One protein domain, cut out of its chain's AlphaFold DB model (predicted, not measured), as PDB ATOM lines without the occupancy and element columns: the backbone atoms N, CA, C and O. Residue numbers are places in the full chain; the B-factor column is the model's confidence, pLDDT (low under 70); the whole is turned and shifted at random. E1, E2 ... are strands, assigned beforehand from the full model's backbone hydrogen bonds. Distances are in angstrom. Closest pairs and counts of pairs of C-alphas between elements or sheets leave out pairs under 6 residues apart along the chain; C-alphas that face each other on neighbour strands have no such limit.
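This is residues 39 to 207 of the 422 residues of an uncharacterized protein of Tropicimonas isoalkanivorans (UniProt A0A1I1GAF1). The chain is wound in stacked turns, a solenoid whose turns are bent into a V with two lobes. One lobe is a sandwich of the sheets E1 E3 E7 E11 E15 E19 and E2 E4 E8 E12 E16 E20; the other is one sheet folded back on itself, E5 E9 E13 E17 against E18 E14 E10 E6, with E21 as the hinge. Each of the three sheets is all parallel. The printed part has 169 residues with 21 named strands, E1 to E21 in chain order, and no named helix: the class is all strand. The whole is compact, with a radius of gyration of the C-alphas of 14.8 A and spans of 42 by 29 by 23 A.

The largest sheet runs E5, residues 72 to 76, E9, 104 to 108, E13, 136 to 140, E17, 167 to 169, E21, 198 to 204, E18, 176 to 179, E14, 144 to 148, E10, 113 to 117, and E6, 82 to 85. It is a folded sheet, bent back on itself into two leaves that face each other, and is curled by 185 degrees and twisted. E9 and E13 are parallel at 5 degrees, with N 106 and O 137 within hydrogen-bond range at 2.8 A. E21 is staggered: it pairs with E17 over residues 198 to 199, N 169 to O 199 being 2.9 A, and with E18 over residues 202 to 204, N 178 to O 202 being 2.9 A. Between the leaves, the closest C-alphas of E9 and E10 are those of Val 106 and Leu 116, 6.4 A apart. The second sheet runs E2, residues 48 to 50, E4, 67 to 69, E8, 99 to 101, E12, 131 to 133, E16, 162 to 164, and E20, 193 to 195. E12 and E16 are parallel at 3 degrees, with N 132 and O 162 2.9 A apart. E12 runs on into E13 across a break of 2 residues, at 84 degrees. The third sheet runs E1, residues 39 to 41, E3, 57 to 60, E7, 90 to 92, E11, 122 to 127, E15, 153 to 158, and E19, 184 to 189. E11 and E15 are parallel at 2 degrees, with N 158 and O 126 2.8 A apart. These two sheets form a sandwich, face to face, 8.9 A centre to centre where they face each other.

E1 begins at C-alpha 39, (160.404, 178.719, 177.923). E19 is 17.0 A long, E15 16.0 A and E11 15.9 A; E5 is 13.7 A. E21 ends at C-alpha 204, (148.009, 195.711, 151.832).

The C-alphas farthest apart, those of Gly 79 and Asn 189, are 47.0 A apart. The printed part has no cut, and no link is long. Mean pLDDT of the printed part is 94.2; residues 171 to 173 are under 70.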
ATOM      1  N   PRO A  39     161.677 178.942 177.245       88.31
ATOM      2  CA  PRO A  39     160.404 178.719 177.923       88.31
ATOM      3  C   PRO A  39     160.062 179.832 178.922       88.31
ATOM      4  O   PRO A  39     160.866 180.131 179.813       88.31
ATOM      5  N   VAL A  40     158.827 180.324 178.854       91.06
ATOM      6  CA  VAL A  40     158.185 181.189 179.854       91.06
ATOM      7  C   VAL A  40     156.887 180.510 180.296       91.06
ATOM      8  O   VAL A  40     156.112 180.041 179.473       91.06
ATOM      9  N   LEU A  41     156.677 180.374 181.606       92.62
ATOM     10  CA  LEU A  41     155.526 179.658 182.163       92.62
ATOM     11  C   LEU A  41     154.789 180.564 183.145       92.62
ATOM     12  O   LEU A  41     155.414 181.057 184.090       92.62
ATOM     13  N   GLY A  42     153.490 180.721 182.919       92.88
ATOM     14  CA  GLY A  42     152.534 181.331 183.825       92.88
ATOM     15  C   GLY A  42     152.131 180.402 184.965       92.88
ATOM     16  O   GLY A  42     152.830 179.448 185.342       92.88
ATOM     17  N   THR A  43     151.012 180.743 185.577       92.69
ATOM     18  CA  THR A  43     150.498 180.187 186.816       92.69
ATOM     19  C   THR A  43     149.032 179.805 186.641       92.69
ATOM     20  O   THR A  43     148.624 179.357 185.588       92.69
ATOM     21  N   SER A  44     148.244 179.815 187.712       92.88
ATOM     22  CA  SER A  44     146.800 179.576 187.619       92.88
ATOM     23  C   SER A  44     145.999 180.846 187.914       92.88
ATOM     24  O   SER A  44     144.903 180.764 188.469       92.88
ATOM     25  N   SER A  45     146.640 181.999 187.762       96.12
ATOM     26  CA  SER A  45     146.110 183.339 188.004       96.12
ATOM     27  C   SER A  45     146.586 184.217 186.861       96.12
ATOM     28  O   SER A  45     147.637 183.924 186.317       96.12
ATOM     29  N   ASP A  46     145.893 185.324 186.636       98.00
ATOM     30  CA  ASP A  46     146.240 186.327 185.631       98.00
ATOM     31  C   ASP A  46     147.725 186.728 185.705       98.00
ATOM     32  O   ASP A  46     148.204 187.273 186.716       98.00
ATOM     33  N   ASP A  47     148.444 186.456 184.625       97.44
ATOM     34  CA  ASP A  47     149.867 186.687 184.466       97.44
ATOM     35  C   ASP A  47     150.165 187.721 183.371       97.44
ATOM     36  O   ASP A  47     149.396 187.962 182.449       97.44
ATOM     37  N   VAL A  48     151.339 188.351 183.478       97.75
ATOM     38  CA  VAL A  48     151.914 189.173 182.405       97.75
ATOM     39  C   VAL A  48     153.237 188.539 182.008       97.75
ATOM     40  O   VAL A  48     154.237 188.639 182.734       97.75
ATOM     41  N   LEU A  49     153.239 187.857 180.869       95.94
ATOM     42  CA  LEU A  49     154.332 187.028 180.391       95.94
ATOM     43  C   LEU A  49     154.998 187.696 179.192       95.94
ATOM     44  O   LEU A  49     154.359 188.007 178.197       95.94
ATOM     45  N   ASN A  50     156.307 187.910 179.298       95.38
ATOM     46  CA  ASN A  50     157.106 188.493 178.227       95.38
ATOM     47  C   ASN A  50     158.236 187.530 177.886       95.38
ATOM     48  O   ASN A  50     158.973 187.114 178.793       95.38
ATOM     49  N   GLY A  51     158.371 187.189 176.613       93.12
ATOM     50  CA  GLY A  51     159.536 186.485 176.111       93.12
ATOM     51  C   GLY A  51     160.749 187.406 175.989       93.12
ATOM     52  O   GLY A  51     160.755 188.577 176.401       93.12
ATOM     53  N   ALA A  52     161.850 186.809 175.552       88.69
ATOM     54  CA  ALA A  52     163.099 187.514 175.353       88.69
ATOM     55  C   ALA A  52     163.140 188.064 173.918       88.69
ATOM     56  O   ALA A  52     162.923 187.283 173.000       88.69
ATOM     57  N   PRO A  53     163.480 189.353 173.724       85.31
ATOM     58  CA  PRO A  53     163.588 189.925 172.388       85.31
ATOM     59  C   PRO A  53     164.607 189.179 171.523       85.31
ATOM     60  O   PRO A  53     165.716 188.910 171.998       85.31
ATOM     61  N   GLU A  54     164.268 188.967 170.252       82.38
ATOM     62  CA  GLU A  54     165.098 188.325 169.218       82.38
ATOM     63  C   GLU A  54     165.364 186.821 169.454       82.38
ATOM     64  O   GLU A  54     166.179 186.208 168.749       82.38
ATOM     65  N   ASP A  55     164.725 186.216 170.457       88.69
ATOM     66  CA  ASP A  55     164.802 184.787 170.743       88.69
ATOM     67  C   ASP A  55     163.469 184.139 170.383       88.69
ATOM     68  O   ASP A  55     162.422 184.684 170.670       88.69
ATOM     69  N   ARG A  56     163.495 182.905 169.868       92.50
ATOM     70  CA  ARG A  56     162.265 182.109 169.759       92.50
ATOM     71  C   ARG A  56     161.781 181.705 171.143       92.50
ATOM     72  O   ARG A  56     162.478 180.935 171.818       92.50
ATOM     73  N   ASN A  57     160.601 182.130 171.547       91.38
ATOM     74  CA  ASN A  57     159.981 181.903 172.840       91.38
ATOM     75  C   ASN A  57     158.923 180.795 172.777       91.38
ATOM     76  O   ASN A  57     158.321 180.504 171.751       91.38
ATOM     77  N   CYS A  58     158.730 180.121 173.907       93.88
ATOM     78  CA  CYS A  58     157.575 179.261 174.133       93.88
ATOM     79  C   CYS A  58     156.912 179.686 175.432       93.88
ATOM     80  O   CYS A  58     157.425 179.374 176.515       93.88
ATOM     81  N   ILE A  59     155.797 180.396 175.318       94.50
ATOM     82  CA  ILE A  59     155.122 181.040 176.435       94.50
ATOM     83  C   ILE A  59     153.781 180.356 176.681       94.50
ATOM     84  O   ILE A  59     152.951 180.270 175.785       94.50
ATOM     85  N   LEU A  60     153.583 179.840 177.895       94.88
ATOM     86  CA  LEU A  60     152.343 179.169 178.295       94.88
ATOM     87  C   LEU A  60     151.704 179.925 179.465       94.88
ATOM     88  O   LEU A  60     152.316 179.953 180.533       94.88
ATOM     89  N   GLY A  61     150.505 180.479 179.273       92.25
ATOM     90  CA  GLY A  61     149.695 181.159 180.296       92.25
ATOM     91  C   GLY A  61     149.160 180.210 181.372       92.25
ATOM     92  O   GLY A  61     149.451 180.358 182.556       92.25
ATOM     93  N   LEU A  62     148.590 179.089 180.914       92.56
ATOM     94  CA  LEU A  62     147.972 177.991 181.671       92.56
ATOM     95  C   LEU A  62     146.539 178.291 182.131       92.56
ATOM     96  O   LEU A  62     145.603 177.698 181.603       92.56
ATOM     97  N   ALA A  63     146.339 179.076 183.183       91.25
ATOM     98  CA  ALA A  63     144.992 179.429 183.612       91.25
ATOM     99  C   ALA A  63     144.968 180.824 184.213       91.25
ATOM    100  O   ALA A  63     145.864 181.162 184.979       91.25
ATOM    101  N   GLY A  64     143.872 181.541 184.004       95.06
ATOM    102  CA  GLY A  64     143.794 182.966 184.317       95.06
ATOM    103  C   GLY A  64     143.574 183.743 183.029       95.06
ATOM    104  O   GLY A  64     143.559 183.151 181.965       95.06
ATOM    105  N   SER A  65     143.338 185.042 183.147       98.19
ATOM    106  CA  SER A  65     143.307 185.932 181.987       98.19
ATOM    107  C   SER A  65     144.678 186.573 181.832       98.19
ATOM    108  O   SER A  65     145.020 187.488 182.589       98.19
ATOM    109  N   ASP A  66     145.474 186.059 180.906       98.00
ATOM    110  CA  ASP A  66     146.892 186.360 180.781       98.00
ATOM    111  C   ASP A  66     147.172 187.387 179.678       98.00
ATOM    112  O   ASP A  66     146.527 187.421 178.635       98.00
ATOM    113  N   GLU A  67     148.192 188.222 179.877       98.38
ATOM    114  CA  GLU A  67     148.775 189.054 178.821       98.38
ATOM    115  C   GLU A  67     150.120 188.452 178.409       98.38
ATOM    116  O   GLU A  67     151.068 188.422 179.202       98.38
ATOM    117  N   ILE A  68     150.219 187.983 177.167       98.06
ATOM    118  CA  ILE A  68     151.386 187.281 176.636       98.06
ATOM    119  C   ILE A  68     151.992 188.080 175.483       98.06
ATOM    120  O   ILE A  68     151.291 188.539 174.587       98.06
ATOM    121  N   THR A  69     153.308 188.265 175.497       97.56
ATOM    122  CA  THR A  69     154.045 188.970 174.438       97.56
ATOM    123  C   THR A  69     155.352 188.241 174.142       97.56
ATOM    124  O   THR A  69     156.100 187.977 175.088       97.56
ATOM    125  N   GLY A  70     155.647 187.933 172.879       96.94
ATOM    126  CA  GLY A  70     156.865 187.209 172.496       96.94
ATOM    127  C   GLY A  70     158.156 187.993 172.694       96.94
ATOM    128  O   GLY A  70     158.913 187.746 173.624       96.94
ATOM    129  N   ASP A  71     158.369 189.043 171.920       95.31
ATOM    130  CA  ASP A  71     159.576 189.881 171.902       95.31
ATOM    131  C   ASP A  71     159.459 191.188 172.698       95.31
ATOM    132  O   ASP A  71     160.351 192.050 172.716       95.31
ATOM    133  N   GLY A  72     158.361 191.339 173.429       92.44
ATOM    134  CA  GLY A  72     158.149 192.423 174.374       92.44
ATOM    135  C   GLY A  72     157.744 193.736 173.706       92.44
ATOM    136  O   GLY A  72     156.747 193.835 172.993       92.44
ATOM    137  N   SER A  73     158.414 194.836 174.057       94.19
ATOM    138  CA  SER A  73     157.959 196.161 173.629       94.19
ATOM    139  C   SER A  73     159.080 197.158 173.389       94.19
ATOM    140  O   SER A  73     160.019 197.290 174.177       94.19
ATOM    141  N   LEU A  74     158.903 197.969 172.349       93.81
ATOM    142  CA  LEU A  74     159.762 199.090 172.001       93.81
ATOM    143  C   LEU A  74     159.021 200.413 172.219       93.81
ATOM    144  O   LEU A  74     157.863 200.568 171.853       93.81
ATOM    145  N   THR A  75     159.695 201.412 172.790       93.44
ATOM    146  CA  THR A  75     159.205 202.800 172.803       93.44
ATOM    147  C   THR A  75     160.141 203.682 171.992       93.44
ATOM    148  O   THR A  75     161.310 203.846 172.354       93.44
ATOM    149  N   VAL A  76     159.621 204.298 170.931       90.31
ATOM    150  CA  VAL A  76     160.379 205.184 170.044       90.31
ATOM    151  C   VAL A  76     160.015 206.639 170.310       90.31
ATOM    152  O   VAL A  76     158.846 207.015 170.407       90.31
ATOM    153  N   ARG A  77     161.047 207.479 170.425       87.00
ATOM    154  CA  ARG A  77     160.931 208.918 170.695       87.00
ATOM    155  C   ARG A  77     161.389 209.735 169.490       87.00
ATOM    156  O   ARG A  77     162.112 209.241 168.629       87.00
ATOM    157  N   TYR A  78     161.021 211.015 169.475       82.62
ATOM    158  CA  TYR A  78     161.368 211.959 168.411       82.62
ATOM    159  C   TYR A  78     162.850 211.912 167.990       82.62
ATOM    160  O   TYR A  78     163.752 212.061 168.819       82.62
ATOM    161  N   GLY A  79     163.084 211.819 166.678       72.69
ATOM    162  CA  GLY A  79     164.389 212.064 166.052       72.69
ATOM    163  C   GLY A  79     165.299 210.847 165.866       72.69
ATOM    164  O   GLY A  79     166.384 211.015 165.307       72.69
ATOM    165  N   VAL A  80     164.887 209.647 166.287       80.19
ATOM    166  CA  VAL A  80     165.615 208.398 166.016       80.19
ATOM    167  C   VAL A  80     164.609 207.314 165.623       80.19
ATOM    168  O   VAL A  80     163.738 207.019 166.438       80.19
ATOM    169  N   PRO A  81     164.702 206.735 164.412       90.19
ATOM    170  CA  PRO A  81     163.891 205.581 164.047       90.19
ATOM    171  C   PRO A  81     164.165 204.385 164.964       90.19
ATOM    172  O   PRO A  81     165.306 204.201 165.399       90.19
ATOM    173  N   GLY A  82     163.148 203.575 165.241       93.56
ATOM    174  CA  GLY A  82     163.294 202.342 166.013       93.56
ATOM    175  C   GLY A  82     162.506 201.194 165.398       93.56
ATOM    176  O   GLY A  82     161.388 201.401 164.944       93.56
ATOM    177  N   THR A  83     163.091 200.002 165.419       95.81
ATOM    178  CA  THR A  83     162.477 198.774 164.908       95.81
ATOM    179  C   THR A  83     162.440 197.749 166.031       95.81
ATOM    180  O   THR A  83     163.458 197.561 166.702       95.81
ATOM    181  N   LEU A  84     161.276 197.144 166.258       95.94
ATOM    182  CA  LEU A  84     161.155 195.877 166.972       95.94
ATOM    183  C   LEU A  84     161.139 194.791 165.899       95.94
ATOM    184  O   LEU A  84     160.334 194.878 164.978       95.94
ATOM    185  N   SER A  85     162.085 193.860 165.972       96.44
ATOM    186  CA  SER A  85     162.126 192.710 165.074       96.44
ATOM    187  C   SER A  85     161.677 191.492 165.845       96.44
ATOM    188  O   SER A  85     162.323 191.140 166.836       96.44
ATOM    189  N   GLY A  86     160.590 190.922 165.359       95.50
ATOM    190  CA  GLY A  86     159.980 189.710 165.828       95.50
ATOM    191  C   GLY A  86     160.832 188.469 165.657       95.50
ATOM    192  O   GLY A  86     161.859 188.454 164.956       95.50
ATOM    193  N   SER A  87     160.413 187.412 166.320       96.06
ATOM    194  CA  SER A  87     160.981 186.086 166.260       96.06
ATOM    195  C   SER A  87     159.867 185.076 166.342       96.06
ATOM    196  O   SER A  87     159.042 185.125 167.225       96.06
ATOM    197  N   ARG A  88     159.974 184.052 165.492       95.75
ATOM    198  CA  ARG A  88     159.050 182.923 165.508       95.75
ATOM    199  C   ARG A  88     158.874 182.298 166.895       95.75
ATOM    200  O   ARG A  88     159.714 181.485 167.324       95.75
ATOM    201  N   ASP A  89     157.717 182.538 167.468       95.75
ATOM    202  CA  ASP A  89     157.323 182.219 168.817       95.75
ATOM    203  C   ASP A  89     156.167 181.213 168.854       95.75
ATOM    204  O   ASP A  89     155.518 180.862 167.865       95.75
ATOM    205  N   LEU A  90     155.984 180.626 170.035       96.00
ATOM    206  CA  LEU A  90     154.843 179.780 170.352       96.00
ATOM    207  C   LEU A  90     154.184 180.303 171.617       96.00
ATOM    208  O   LEU A  90     154.773 180.233 172.701       96.00
ATOM    209  N   LEU A  91     152.949 180.768 171.489       96.81
ATOM    210  CA  LEU A  91     152.160 181.321 172.580       96.81
ATOM    211  C   LEU A  91     150.936 180.438 172.808       96.81
ATOM    212  O   LEU A  91     150.269 180.018 171.866       96.81
ATOM    213  N   ALA A  92     150.632 180.139 174.066       97.31
ATOM    214  CA  ALA A  92     149.387 179.474 174.418       97.31
ATOM    215  C   ALA A  92     148.781 180.074 175.685       97.31
ATOM    216  O   ALA A  92     149.361 179.917 176.764       97.31
ATOM    217  N   GLY A  93     147.604 180.681 175.554       94.88
ATOM    218  CA  GLY A  93     146.808 181.201 176.668       94.88
ATOM    219  C   GLY A  93     146.299 180.072 177.569       94.88
ATOM    220  O   GLY A  93     146.762 179.894 178.697       94.88
ATOM    221  N   ASN A  94     145.601 179.113 176.951       93.31
ATOM    222  CA  ASN A  94     144.996 177.898 177.512       93.31
ATOM    223  C   ASN A  94     143.602 178.097 178.108       93.31
ATOM    224  O   ASN A  94     142.658 177.520 177.577       93.31
ATOM    225  N   SER A  95     143.457 178.715 179.276       93.69
ATOM    226  CA  SER A  95     142.127 178.841 179.878       93.69
ATOM    227  C   SER A  95     141.933 180.174 180.560       93.69
ATOM    228  O   SER A  95     142.676 180.478 181.485       93.69
ATOM    229  N   GLY A  96     140.834 180.841 180.233       96.62
ATOM    230  CA  GLY A  96     140.586 182.219 180.635       96.62
ATOM    231  C   GLY A  96     140.682 183.123 179.415       96.62
ATOM    232  O   GLY A  96     141.015 182.655 178.341       96.62
ATOM    233  N   ASP A  97     140.295 184.380 179.590       98.50
ATOM    234  CA  ASP A  97     140.233 185.337 178.486       98.50
ATOM    235  C   ASP A  97     141.622 185.970 178.342       98.50
ATOM    236  O   ASP A  97     142.009 186.787 179.188       98.50
ATOM    237  N   ASP A  98     142.388 185.545 177.344       98.56
ATOM    238  CA  ASP A  98     143.800 185.874 177.188       98.56
ATOM    239  C   ASP A  98     144.024 186.954 176.120       98.56
ATOM    240  O   ASP A  98     143.277 187.096 175.157       98.56
ATOM    241  N   THR A  99     145.096 187.733 176.260       98.62
ATOM    242  CA  THR A  99     145.574 188.650 175.221       98.62
ATOM    243  C   THR A  99     146.969 188.238 174.770       98.62
ATOM    244  O   THR A  99     147.906 188.233 175.572       98.62
ATOM    245  N   MET A 100     147.141 187.945 173.483       98.50
ATOM    246  CA  MET A 100     148.398 187.450 172.913       98.50
ATOM    247  C   MET A 100     148.910 188.350 171.788       98.50
ATOM    248  O   MET A 100     148.155 188.707 170.892       98.50
ATOM    249  N   PHE A 101     150.200 188.680 171.835       98.50
ATOM    250  CA  PHE A 101     150.941 189.365 170.771       98.50
ATOM    251  C   PHE A 101     152.133 188.476 170.423       98.50
ATOM    252  O   PHE A 101     153.005 188.337 171.293       98.50
ATOM    253  N   GLY A 102     152.150 187.837 169.252       97.88
ATOM    254  CA  GLY A 102     153.195 186.856 168.941       97.88
ATOM    255  C   GLY A 102     154.587 187.463 168.987       97.88
ATOM    256  O   GLY A 102     155.386 186.969 169.772       97.88
ATOM    257  N   ASP A 103     154.791 188.649 168.417       97.00
ATOM    258  CA  ASP A 103     156.024 189.420 168.581       97.00
ATOM    259  C   ASP A 103     155.888 190.515 169.643       97.00
ATOM    260  O   ASP A 103     156.518 190.489 170.701       97.00
ATOM    261  N   GLY A 104     155.060 191.537 169.412       95.81
ATOM    262  CA  GLY A 104     154.788 192.519 170.456       95.81
ATOM    263  C   GLY A 104     154.448 193.933 170.032       95.81
ATOM    264  O   GLY A 104     153.656 194.187 169.129       95.81
ATOM    265  N   LYS A 105     154.925 194.901 170.827       95.81
ATOM    266  CA  LYS A 105     154.331 196.250 170.859       95.81
ATOM    267  C   LYS A 105     155.337 197.350 170.570       95.81
ATOM    268  O   LYS A 105     156.301 197.554 171.312       95.81
ATOM    269  N   VAL A 106     155.038 198.184 169.582       95.38
ATOM    270  CA  VAL A 106     155.803 199.396 169.276       95.38
ATOM    271  C   VAL A 106     155.002 200.632 169.677       95.38
ATOM    272  O   VAL A 106     153.946 200.926 169.136       95.38
ATOM    273  N   ASN A 107     155.527 201.406 170.622       93.69
ATOM    274  CA  ASN A 107     154.922 202.638 171.117       93.69
ATOM    275  C   ASN A 107     155.647 203.854 170.530       93.69
ATOM    276  O   ASN A 107     156.784 204.146 170.913       93.69
ATOM    277  N   LEU A 108     154.999 204.586 169.624       91.38
ATOM    278  CA  LEU A 108     155.572 205.762 168.970       91.38
ATOM    279  C   LEU A 108     155.067 207.057 169.620       91.38
ATOM    280  O   LEU A 108     153.902 207.446 169.484       91.38
ATOM    281  N   GLU A 109     155.966 207.768 170.307       88.12
ATOM    282  CA  GLU A 109     155.693 209.125 170.789       88.12
ATOM    283  C   GLU A 109     155.655 210.133 169.620       88.12
ATOM    284  O   GLU A 109     156.120 209.856 168.517       88.12
ATOM    285  N   SER A 110     155.137 211.343 169.869       86.12
ATOM    286  CA  SER A 110     154.990 212.389 168.844       86.12
ATOM    287  C   SER A 110     156.259 212.616 168.011       86.12
ATOM    288  O   SER A 110     157.322 212.959 168.536       86.12
ATOM    289  N   GLY A 111     156.109 212.467 166.692       80.88
ATOM    290  CA  GLY A 111     157.173 212.592 165.694       80.88
ATOM    291  C   GLY A 111     158.236 211.488 165.752       80.88
ATOM    292  O   GLY A 111     159.333 211.680 165.226       80.88
ATOM    293  N   GLY A 112     157.942 210.371 166.419       85.81
ATOM    294  CA  GLY A 112     158.664 209.117 166.262       85.81
ATOM    295  C   GLY A 112     158.390 208.489 164.895       85.81
ATOM    296  O   GLY A 112     157.364 208.755 164.269       85.81
ATOM    297  N   VAL A 113     159.336 207.668 164.449       91.06
ATOM    298  CA  VAL A 113     159.170 206.778 163.299       91.06
ATOM    299  C   VAL A 113     159.561 205.396 163.772       91.06
ATOM    300  O   VAL A 113     160.669 205.245 164.289       91.06
ATOM    301  N   GLY A 114     158.697 204.403 163.633       93.31
ATOM    302  CA  GLY A 114     159.109 203.060 164.000       93.31
ATOM    303  C   GLY A 114     158.339 201.954 163.327       93.31
ATOM    304  O   GLY A 114     157.275 202.176 162.755       93.31
ATOM    305  N   THR A 115     158.941 200.780 163.402       95.81
ATOM    306  CA  THR A 115     158.524 199.599 162.661       95.81
ATOM    307  C   THR A 115     158.395 198.418 163.610       95.81
ATOM    308  O   THR A 115     159.246 198.253 164.490       95.81
ATOM    309  N   LEU A 116     157.339 197.631 163.437       97.38
ATOM    310  CA  LEU A 116     157.283 196.241 163.876       97.38
ATOM    311  C   LEU A 116     157.526 195.375 162.638       97.38
ATOM    312  O   LEU A 116     156.828 195.554 161.643       97.38
ATOM    313  N   GLU A 117     158.565 194.549 162.677       97.88
ATOM    314  CA  GLU A 117     158.798 193.499 161.681       97.88
ATOM    315  C   GLU A 117     158.319 192.189 162.295       97.88
ATOM    316  O   GLU A 117     158.996 191.699 163.201       97.88
ATOM    317  N   GLY A 118     157.179 191.719 161.808       97.44
ATOM    318  CA  GLY A 118     156.495 190.481 162.138       97.44
ATOM    319  C   GLY A 118     157.301 189.219 161.859       97.44
ATOM    320  O   GLY A 118     158.240 189.243 161.045       97.44
ATOM    321  N   ALA A 119     156.953 188.111 162.498       97.75
ATOM    322  CA  ALA A 119     157.539 186.803 162.254       97.75
ATOM    323  C   ALA A 119     156.490 185.694 162.364       97.75
ATOM    324  O   ALA A 119     155.633 185.742 163.215       97.75
ATOM    325  N   ASP A 120     156.656 184.623 161.575       97.75
ATOM    326  CA  ASP A 120     155.712 183.496 161.537       97.75
ATOM    327  C   ASP A 120     155.509 182.794 162.903       97.75
ATOM    328  O   ASP A 120     156.269 181.880 163.278       97.75
ATOM    329  N   ASP A 121     154.432 183.115 163.597       97.62
ATOM    330  CA  ASP A 121     154.131 182.740 164.965       97.62
ATOM    331  C   ASP A 121     153.022 181.698 165.084       97.62
ATOM    332  O   ASP A 121     152.168 181.493 164.220       97.62
ATOM    333  N   TRP A 122     153.073 180.939 166.182       97.94
ATOM    334  CA  TRP A 122     152.073 179.925 166.515       97.94
ATOM    335  C   TRP A 122     151.327 180.300 167.788       97.94
ATOM    336  O   TRP A 122     151.870 180.156 168.887       97.94
ATOM    337  N   LEU A 123     150.064 180.701 167.653       98.06
ATOM    338  CA  LEU A 123     149.253 181.152 168.779       98.06
ATOM    339  C   LEU A 123     148.074 180.202 169.042       98.06
ATOM    340  O   LEU A 123     147.378 179.761 168.127       98.06
ATOM    341  N   PHE A 124     147.832 179.900 170.320       98.19
ATOM    342  CA  PHE A 124     146.755 179.011 170.766       98.19
ATOM    343  C   PHE A 124     145.963 179.617 171.935       98.19
ATOM    344  O   PHE A 124     146.429 179.568 173.076       98.19
ATOM    345  N   GLY A 125     144.744 180.099 171.685       96.56
ATOM    346  CA  GLY A 125     143.833 180.577 172.741       96.56
ATOM    347  C   GLY A 125     143.317 179.430 173.605       96.56
ATOM    348  O   GLY A 125     143.612 179.309 174.794       96.56
ATOM    349  N   ASN A 126     142.784 178.412 172.929       94.75
ATOM    350  CA  ASN A 126     142.142 177.211 173.468       94.75
ATOM    351  C   ASN A 126     140.765 177.457 174.083       94.75
ATOM    352  O   ASN A 126     139.814 176.840 173.600       94.75
ATOM    353  N   GLY A 127     140.640 178.202 175.176       92.50
ATOM    354  CA  GLY A 127     139.363 178.325 175.867       92.50
ATOM    355  C   GLY A 127     139.231 179.615 176.649       92.50
ATOM    356  O   GLY A 127     139.927 179.781 177.637       92.50
ATOM    357  N   GLY A 128     138.224 180.408 176.319       97.62
ATOM    358  CA  GLY A 128     138.057 181.762 176.832       97.62
ATOM    359  C   GLY A 128     137.769 182.689 175.664       97.62
ATOM    360  O   GLY A 128     137.819 182.258 174.517       97.62
ATOM    361  N   ASP A 129     137.403 183.924 175.962       98.56
ATOM    362  CA  ASP A 129     137.181 184.933 174.931       98.56
ATOM    363  C   ASP A 129     138.522 185.651 174.693       98.56
ATOM    364  O   ASP A 129     138.877 186.573 175.430       98.56
ATOM    365  N   ASP A 130     139.306 185.174 173.722       98.69
ATOM    366  CA  ASP A 130     140.705 185.579 173.537       98.69
ATOM    367  C   ASP A 130     140.875 186.732 172.527       98.69
ATOM    368  O   ASP A 130     140.234 186.769 171.475       98.69
ATOM    369  N   ASP A 131     141.802 187.651 172.816       98.69
ATOM    370  CA  ASP A 131     142.268 188.722 171.923       98.69
ATOM    371  C   ASP A 131     143.663 188.370 171.375       98.69
ATOM    372  O   ASP A 131     144.664 188.397 172.099       98.69
ATOM    373  N   MET A 132     143.763 188.063 170.083       98.75
ATOM    374  CA  MET A 132     144.985 187.533 169.469       98.75
ATOM    375  C   MET A 132     145.478 188.428 168.331       98.75
ATOM    376  O   MET A 132     144.695 188.868 167.489       98.75
ATOM    377  N   TYR A 133     146.781 188.691 168.331       98.75
ATOM    378  CA  TYR A 133     147.523 189.408 167.298       98.75
ATOM    379  C   TYR A 133     148.735 188.535 166.970       98.75
ATOM    380  O   TYR A 133     149.582 188.376 167.859       98.75
ATOM    381  N   GLY A 134     148.786 187.914 165.794       98.50
ATOM    382  CA  GLY A 134     149.879 187.000 165.461       98.50
ATOM    383  C   GLY A 134     151.231 187.696 165.480       98.50
ATOM    384  O   GLY A 134     152.076 187.231 166.217       98.50
ATOM    385  N   ASP A 135     151.358 188.929 164.993       98.31
ATOM    386  CA  ASP A 135     152.557 189.741 165.235       98.31
ATOM    387  C   ASP A 135     152.401 190.692 166.427       98.31
ATOM    388  O   ASP A 135     153.173 190.707 167.391       98.31
ATOM    389  N   GLY A 136     151.407 191.585 166.378       96.56
ATOM    390  CA  GLY A 136     151.191 192.537 167.462       96.56
ATOM    391  C   GLY A 136     150.682 193.918 167.075       96.56
ATOM    392  O   GLY A 136     149.659 194.087 166.416       96.56
ATOM    393  N   THR A 137     151.262 194.971 167.661       96.00
ATOM    394  CA  THR A 137     150.634 196.304 167.624       96.00
ATOM    395  C   THR A 137     151.617 197.464 167.549       96.00
ATOM    396  O   THR A 137     152.557 197.577 168.338       96.00
ATOM    397  N   VAL A 138     151.316 198.427 166.672       95.50
ATOM    398  CA  VAL A 138     152.034 199.704 166.562       95.50
ATOM    399  C   VAL A 138     151.135 200.867 166.994       95.50
ATOM    400  O   VAL A 138     150.233 201.323 166.289       95.50
ATOM    401  N   TYR A 139     151.407 201.425 168.170       92.25
ATOM    402  CA  TYR A 139     150.698 202.586 168.699       92.25
ATOM    403  C   TYR A 139     151.316 203.892 168.189       92.25
ATOM    404  O   TYR A 139     152.293 204.401 168.743       92.25
ATOM    405  N   CYS A 140     150.704 204.488 167.166       86.38
ATOM    406  CA  CYS A 140     151.081 205.802 166.657       86.38
ATOM    407  C   CYS A 140     150.302 206.936 167.346       86.38
ATOM    408  O   CYS A 140     149.067 206.970 167.327       86.38
ATOM    409  N   SER A 141     151.022 207.919 167.899       82.62
ATOM    410  CA  SER A 141     150.458 209.177 168.406       82.62
ATOM    411  C   SER A 141     151.140 210.378 167.744       82.62
ATOM    412  O   SER A 141     152.135 210.891 168.261       82.62
ATOM    413  N   PHE A 142     150.574 210.884 166.640       82.50
ATOM    414  CA  PHE A 142     151.201 211.912 165.787       82.50
ATOM    415  C   PHE A 142     152.596 211.478 165.304       82.50
ATOM    416  O   PHE A 142     153.563 212.240 165.416       82.50
ATOM    417  N   ALA A 143     152.697 210.235 164.844       85.62
ATOM    418  CA  ALA A 143     153.931 209.552 164.467       85.62
ATOM    419  C   ALA A 143     153.718 208.767 163.167       85.62
ATOM    420  O   ALA A 143     152.575 208.574 162.765       85.62
ATOM    421  N   ASP A 144     154.794 208.311 162.533       88.62
ATOM    422  CA  ASP A 144     154.695 207.446 161.355       88.62
ATOM    423  C   ASP A 144     155.117 206.034 161.753       88.62
ATOM    424  O   ASP A 144     156.202 205.839 162.303       88.62
ATOM    425  N   GLY A 145     154.231 205.070 161.537       93.19
ATOM    426  CA  GLY A 145     154.441 203.684 161.926       93.19
ATOM    427  C   GLY A 145     154.335 202.761 160.729       93.19
ATOM    428  O   GLY A 145     153.550 203.024 159.815       93.19
ATOM    429  N   THR A 146     155.077 201.662 160.782       95.94
ATOM    430  CA  THR A 146     154.941 200.546 159.845       95.94
ATOM    431  C   THR A 146     154.801 199.241 160.621       95.94
ATOM    432  O   THR A 146     155.497 199.060 161.620       95.94
ATOM    433  N   LEU A 147     153.898 198.372 160.187       97.88
ATOM    434  CA  LEU A 147     153.839 196.970 160.593       97.88
ATOM    435  C   LEU A 147     154.039 196.132 159.327       97.88
ATOM    436  O   LEU A 147     153.416 196.415 158.302       97.88
ATOM    437  N   HIS A 148     154.966 195.187 159.384       98.44
ATOM    438  CA  HIS A 148     155.145 194.159 158.366       98.44
ATOM    439  C   HIS A 148     154.723 192.837 158.983       98.44
ATOM    440  O   HIS A 148     155.310 192.498 159.999       98.44
ATOM    441  N   GLY A 149     153.729 192.201 158.380       98.31
ATOM    442  CA  GLY A 149     153.108 190.946 158.759       98.31
ATOM    443  C   GLY A 149     154.035 189.739 158.688       98.31
ATOM    444  O   GLY A 149     154.914 189.710 157.812       98.31
ATOM    445  N   GLY A 150     153.858 188.777 159.586       98.38
ATOM    446  CA  GLY A 150     154.379 187.413 159.503       98.38
ATOM    447  C   GLY A 150     153.339 186.442 158.932       98.38
ATOM    448  O   GLY A 150     152.165 186.755 158.890       98.38
ATOM    449  N   ASP A 151     153.762 185.256 158.475       98.50
ATOM    450  CA  ASP A 151     152.808 184.214 158.050       98.50
ATOM    451  C   ASP A 151     152.431 183.334 159.265       98.50
ATOM    452  O   ASP A 151     153.137 182.361 159.601       98.50
ATOM    453  N   ASP A 152     151.324 183.639 159.932       98.44
ATOM    454  CA  ASP A 152     150.970 183.098 161.238       98.44
ATOM    455  C   ASP A 152     150.030 181.888 161.190       98.44
ATOM    456  O   ASP A 152     149.307 181.581 160.240       98.44
ATOM    457  N   MET A 153     150.072 181.108 162.269       98.50
ATOM    458  CA  MET A 153     149.173 179.977 162.486       98.50
ATOM    459  C   MET A 153     148.470 180.149 163.822       98.50
ATOM    460  O   MET A 153     149.061 179.924 164.886       98.50
ATOM    461  N   ILE A 154     147.180 180.459 163.760       98.50
ATOM    462  CA  ILE A 154     146.384 180.810 164.928       98.50
ATOM    463  C   ILE A 154     145.219 179.830 165.102       98.50
ATOM    464  O   ILE A 154     144.397 179.632 164.210       98.50
ATOM    465  N   ASP A 155     145.131 179.207 166.279       98.31
ATOM    466  CA  ASP A 155     143.957 178.440 166.724       98.31
ATOM    467  C   ASP A 155     143.385 179.122 167.970       98.31
ATOM    468  O   ASP A 155     143.861 178.904 169.089       98.31
ATOM    469  N   ALA A 156     142.360 179.952 167.772       97.69
ATOM    470  CA  ALA A 156     141.701 180.682 168.852       97.69
ATOM    471  C   ALA A 156     141.025 179.727 169.846       97.69
ATOM    472  O   ALA A 156     141.025 179.934 171.052       97.69
ATOM    473  N   GLY A 157     140.569 178.566 169.373       96.00
ATOM    474  CA  GLY A 157     139.913 177.582 170.221       96.00
ATOM    475  C   GLY A 157     138.436 177.904 170.443       96.00
ATOM    476  O   GLY A 157     137.692 178.057 169.482       96.00
ATOM    477  N   HIS A 158     137.969 177.821 171.686       95.44
ATOM    478  CA  HIS A 158     136.564 177.991 172.066       95.44
ATOM    479  C   HIS A 158     136.356 179.295 172.830       95.44
ATOM    480  O   HIS A 158     137.158 179.573 173.705       95.44
ATOM    481  N   GLY A 159     135.203 179.932 172.647       97.81
ATOM    482  CA  GLY A 159     134.866 181.237 173.222       97.81
ATOM    483  C   GLY A 159     134.600 182.232 172.102       97.81
ATOM    484  O   GLY A 159     134.738 181.865 170.941       97.81
ATOM    485  N   ASP A 160     134.175 183.438 172.444       98.69
ATOM    486  CA  ASP A 160     133.919 184.508 171.481       98.69
ATOM    487  C   ASP A 160     135.234 185.285 171.274       98.69
ATOM    488  O   ASP A 160     135.550 186.206 172.029       98.69
ATOM    489  N   ASN A 161     136.044 184.878 170.293       98.75
ATOM    490  CA  ASN A 161     137.412 185.378 170.129       98.75
ATOM    491  C   ASN A 161     137.493 186.551 169.154       98.75
ATOM    492  O   ASN A 161     136.708 186.667 168.213       98.75
ATOM    493  N   THR A 162     138.511 187.391 169.322       98.81
ATOM    494  CA  THR A 162     138.923 188.372 168.316       98.81
ATOM    495  C   THR A 162     140.354 188.091 167.883       98.81
ATOM    496  O   THR A 162     141.292 188.258 168.660       98.81
ATOM    497  N   VAL A 163     140.540 187.722 166.619       98.88
ATOM    498  CA  VAL A 163     141.849 187.368 166.061       98.88
ATOM    499  C   VAL A 163     142.216 188.305 164.929       98.88
ATOM    500  O   VAL A 163     141.374 188.646 164.105       98.88
ATOM    501  N   ARG A 164     143.481 188.704 164.903       98.81
ATOM    502  CA  ARG A 164     144.155 189.355 163.783       98.81
ATOM    503  C   ARG A 164     145.377 188.506 163.487       98.81
ATOM    504  O   ARG A 164     146.131 188.278 164.438       98.81
ATOM    505  N   GLY A 165     145.501 187.988 162.271       98.69
ATOM    506  CA  GLY A 165     146.666 187.204 161.871       98.69
ATOM    507  C   GLY A 165     147.916 188.033 162.059       98.69
ATOM    508  O   GLY A 165     148.648 187.717 162.970       98.69
ATOM    509  N   ASP A 166     147.998 189.248 161.529       98.62
ATOM    510  CA  ASP A 166     149.081 190.144 161.947       98.62
ATOM    511  C   ASP A 166     148.750 190.939 163.223       98.62
ATOM    512  O   ASP A 166     149.236 190.715 164.338       98.62
ATOM    513  N   GLY A 167     147.982 192.020 163.080       94.94
ATOM    514  CA  GLY A 167     148.183 193.126 163.994       94.94
ATOM    515  C   GLY A 167     147.321 194.354 163.814       94.94
ATOM    516  O   GLY A 167     146.331 194.426 163.095       94.94
ATOM    517  N   THR A 168     147.639 195.383 164.589       94.12
ATOM    518  CA  THR A 168     146.868 196.628 164.573       94.12
ATOM    519  C   THR A 168     147.753 197.842 164.699       94.12
ATOM    520  O   THR A 168     148.739 197.875 165.438       94.12
ATOM    521  N   MET A 169     147.351 198.903 164.009       92.12
ATOM    522  CA  MET A 169     148.013 200.188 164.088       92.12
ATOM    523  C   MET A 169     147.059 201.279 164.555       92.12
ATOM    524  O   MET A 169     145.972 201.476 164.019       92.12
ATOM    525  N   SER A 170     147.497 202.089 165.520       82.94
ATOM    526  CA  SER A 170     146.727 203.276 165.907       82.94
ATOM    527  C   SER A 170     146.733 204.316 164.780       82.94
ATOM    528  O   SER A 170     147.757 204.882 164.402       82.94
ATOM    529  N   ILE A 171     145.543 204.645 164.291       69.00
ATOM    530  CA  ILE A 171     145.291 205.517 163.134       69.00
ATOM    531  C   ILE A 171     145.210 207.025 163.458       69.00
ATOM    532  O   ILE A 171     144.886 207.842 162.585       69.00
ATOM    533  N   LEU A 172     145.512 207.452 164.693       63.75
ATOM    534  CA  LEU A 172     145.326 208.836 165.171       63.75
ATOM    535  C   LEU A 172     146.241 209.862 164.459       63.75
ATOM    536  O   LEU A 172     147.344 210.161 164.922       63.75
ATOM    537  N   ARG A 173     145.771 210.438 163.336       64.25
ATOM    538  CA  ARG A 173     146.464 211.455 162.491       64.25
ATOM    539  C   ARG A 173     147.904 211.091 162.080       64.25
ATOM    540  O   ARG A 173     148.708 211.973 161.796       64.25
ATOM    541  N   SER A 174     148.202 209.801 162.054       71.94
ATOM    542  CA  SER A 174     149.536 209.202 161.902       71.94
ATOM    543  C   SER A 174     149.625 208.422 160.594       71.94
ATOM    544  O   SER A 174     148.640 207.755 160.291       71.94
ATOM    545  N   PHE A 175     150.689 208.519 159.787       81.94
ATOM    546  CA  PHE A 175     150.812 207.642 158.610       81.94
ATOM    547  C   PHE A 175     151.162 206.231 159.100       81.94
ATOM    548  O   PHE A 175     152.286 205.988 159.522       81.94
ATOM    549  N   ALA A 176     150.159 205.353 159.128       90.12
ATOM    550  CA  ALA A 176     150.251 203.980 159.606       90.12
ATOM    551  C   ALA A 176     150.020 203.035 158.424       90.12
ATOM    552  O   ALA A 176     148.941 203.073 157.826       90.12
ATOM    553  N   VAL A 177     151.049 202.270 158.073       95.50
ATOM    554  CA  VAL A 177     151.026 201.325 156.953       95.50
ATOM    555  C   VAL A 177     151.226 199.920 157.494       95.50
ATOM    556  O   VAL A 177     152.234 199.689 158.163       95.50
ATOM    557  N   LEU A 178     150.291 199.031 157.185       97.94
ATOM    558  CA  LEU A 178     150.395 197.599 157.429       97.94
ATOM    559  C   LEU A 178     150.517 196.898 156.075       97.94
ATOM    560  O   LEU A 178     149.819 197.259 155.125       97.94
ATOM    561  N   SER A 179     151.476 195.989 155.978       98.50
ATOM    562  CA  SER A 179     151.614 195.035 154.879       98.50
ATOM    563  C   SER A 179     151.526 193.678 155.526       98.50
ATOM    564  O   SER A 179     152.454 193.389 156.275       98.50
ATOM    565  N   GLY A 180     150.461 192.935 155.285       98.44
ATOM    566  CA  GLY A 180     150.232 191.693 155.992       98.44
ATOM    567  C   GLY A 180     150.896 190.469 155.388       98.44
ATOM    568  O   GLY A 180     151.543 190.580 154.333       98.44
ATOM    569  N   GLY A 181     150.863 189.377 156.150       98.62
ATOM    570  CA  GLY A 181     151.387 188.061 155.788       98.62
ATOM    571  C   GLY A 181     150.281 187.096 155.364       98.62
ATOM    572  O   GLY A 181     149.114 187.434 155.409       98.62
ATOM    573  N   ASP A 182     150.658 185.901 154.897       98.62
ATOM    574  CA  ASP A 182     149.689 184.876 154.488       98.62
ATOM    575  C   ASP A 182     149.341 183.976 155.696       98.62
ATOM    576  O   ASP A 182     150.060 183.016 156.023       98.62
ATOM    577  N   ASP A 183     148.210 184.242 156.335       98.62
ATOM    578  CA  ASP A 183     147.813 183.690 157.619       98.62
ATOM    579  C   ASP A 183     146.899 182.463 157.533       98.62
ATOM    580  O   ASP A 183     146.077 182.251 156.634       98.62
ATOM    581  N   TRP A 184     147.005 181.603 158.547       98.62
ATOM    582  CA  TRP A 184     146.063 180.512 158.776       98.62
ATOM    583  C   TRP A 184     145.387 180.677 160.131       98.62
ATOM    584  O   TRP A 184     145.965 180.363 161.177       98.62
ATOM    585  N   ILE A 185     144.098 181.010 160.106       98.56
ATOM    586  CA  ILE A 185     143.316 181.284 161.310       98.56
ATOM    587  C   ILE A 185     142.165 180.292 161.445       98.56
ATOM    588  O   ILE A 185     141.381 180.059 160.521       98.56
ATOM    589  N   VAL A 186     142.049 179.689 162.627       98.44
ATOM    590  CA  VAL A 186     140.939 178.803 162.976       98.44
ATOM    591  C   VAL A 186     140.325 179.206 164.306       98.44
ATOM    592  O   VAL A 186     141.004 179.216 165.331       98.44
ATOM    593  N   ALA A 187     139.012 179.402 164.310       96.94
ATOM    594  CA  ALA A 187     138.213 179.517 165.523       96.94
ATOM    595  C   ALA A 187     137.142 178.419 165.560       96.94
ATOM    596  O   ALA A 187     136.772 177.856 164.526       96.94
ATOM    597  N   ARG A 188     136.739 177.976 166.759       94.62
ATOM    598  CA  ARG A 188     135.891 176.781 166.916       94.62
ATOM    599  C   ARG A 188     134.449 177.129 167.224       94.62
ATOM    600  O   ARG A 188     133.630 177.156 166.322       94.62
ATOM    601  N   ASN A 189     134.116 177.173 168.508       94.25
ATOM    602  CA  ASN A 189     132.749 177.450 168.924       94.25
ATOM    603  C   ASN A 189     132.759 178.800 169.617       94.25
ATOM    604  O   ASN A 189     133.581 178.953 170.519       94.25
ATOM    605  N   GLY A 190     131.760 179.618 169.333       98.00
ATOM    606  CA  GLY A 190     131.650 180.983 169.828       98.00
ATOM    607  C   GLY A 190     131.368 181.901 168.655       98.00
ATOM    608  O   GLY A 190     131.427 181.455 167.520       98.00
ATOM    609  N   ASN A 191     130.976 183.131 168.945       98.75
ATOM    610  CA  ASN A 191     130.766 184.152 167.931       98.75
ATOM    611  C   ASN A 191     132.087 184.899 167.751       98.75
ATOM    612  O   ASN A 191     132.397 185.820 168.513       98.75
ATOM    613  N   ASP A 192     132.879 184.453 166.789       98.81
ATOM    614  CA  ASP A 192     134.251 184.884 166.585       98.81
ATOM    615  C   ASP A 192     134.333 186.068 165.604       98.81
ATOM    616  O   ASP A 192     133.513 186.234 164.701       98.81
ATOM    617  N   THR A 193     135.345 186.919 165.769       98.88
ATOM    618  CA  THR A 193     135.721 187.953 164.795       98.88
ATOM    619  C   THR A 193     137.149 187.711 164.330       98.88
ATOM    620  O   THR A 193     138.087 187.863 165.113       98.88
ATOM    621  N   LEU A 194     137.315 187.350 163.061       98.88
ATOM    622  CA  LEU A 194     138.602 186.992 162.471       98.88
ATOM    623  C   LEU A 194     138.967 187.992 161.379       98.88
ATOM    624  O   LEU A 194     138.186 188.198 160.454       98.88
ATOM    625  N   TYR A 195     140.144 188.585 161.497       98.88
ATOM    626  CA  TYR A 195     140.817 189.344 160.449       98.88
ATOM    627  C   TYR A 195     142.031 188.518 160.037       98.88
ATOM    628  O   TYR A 195     142.767 188.128 160.948       98.88
ATOM    629  N   GLY A 196     142.219 188.222 158.750       98.81
ATOM    630  CA  GLY A 196     143.459 187.600 158.287       98.81
ATOM    631  C   GLY A 196     144.624 188.514 158.604       98.81
ATOM    632  O   GLY A 196     145.353 188.170 159.508       98.81
ATOM    633  N   ASP A 197     144.638 189.775 158.183       98.75
ATOM    634  CA  ASP A 197     145.685 190.691 158.659       98.75
ATOM    635  C   ASP A 197     145.288 191.486 159.919       98.75
ATOM    636  O   ASP A 197     145.769 191.279 161.038       98.75
ATOM    637  N   GLY A 198     144.454 192.524 159.771       97.44
ATOM    638  CA  GLY A 198     144.421 193.574 160.781       97.44
ATOM    639  C   GLY A 198     143.845 194.930 160.396       97.44
ATOM    640  O   GLY A 198     142.862 195.065 159.673       97.44
ATOM    641  N   SER A 199     144.403 195.991 160.994       96.38
ATOM    642  CA  SER A 199     143.899 197.352 160.765       96.38
ATOM    643  C   SER A 199     144.966 198.441 160.721       96.38
ATOM    644  O   SER A 199     145.866 198.524 161.566       96.38
ATOM    645  N   ALA A 200     144.829 199.338 159.742       95.38
ATOM    646  CA  ALA A 200     145.760 200.437 159.504       95.38
ATOM    647  C   ALA A 200     145.106 201.610 158.758       95.38
ATOM    648  O   ALA A 200     143.913 201.627 158.468       95.38
ATOM    649  N   ARG A 201     145.884 202.654 158.435       94.12
ATOM    650  CA  ARG A 201     145.414 203.662 157.465       94.12
ATOM    651  C   ARG A 201     145.515 203.128 156.042       94.12
ATOM    652  O   ARG A 201     144.615 203.351 155.239       94.12
ATOM    653  N   THR A 202     146.649 202.520 155.739       95.88
ATOM    654  CA  THR A 202     146.895 201.840 154.475       95.88
ATOM    655  C   THR A 202     147.216 200.402 154.809       95.88
ATOM    656  O   THR A 202     148.157 200.175 155.568       95.88
ATOM    657  N   LEU A 203     146.414 199.499 154.269       98.12
ATOM    658  CA  LEU A 203     146.539 198.060 154.408       98.12
ATOM    659  C   LEU A 203     146.798 197.486 153.011       98.12
ATOM    660  O   LEU A 203     146.119 197.845 152.043       98.12
ATOM    661  N   THR A 204     147.856 196.700 152.897       98.75
ATOM    662  CA  THR A 204     148.009 195.711 151.832       98.75
ATOM    663  C   THR A 204     147.923 194.370 152.521       98.75
ATOM    664  O   THR A 204     148.779 194.147 153.376       98.75
ATOM    665  N   GLY A 205     146.916 193.573 152.197       98.56
ATOM    666  CA  GLY A 205     146.732 192.284 152.838       98.56
ATOM    667  C   GLY A 205     147.426 191.123 152.149       98.56
ATOM    668  O   GLY A 205     148.011 191.308 151.066       98.56
ATOM    669  N   GLY A 206     147.470 189.998 152.858       98.75
ATOM    670  CA  GLY A 206     148.019 188.720 152.413       98.75
ATOM    671  C   GLY A 206     146.960 187.770 151.852       98.75
ATOM    672  O   GLY A 206     145.783 188.086 151.798       98.75
ATOM    673  N   ASP A 207     147.395 186.608 151.356       98.81
ATOM    674  CA  ASP A 207     146.483 185.569 150.861       98.81
ATOM    675  C   ASP A 207     146.115 184.604 152.011       98.81
ATOM    676  O   ASP A 207     146.781 183.575 152.225       98.81
TER     677      ASP A 207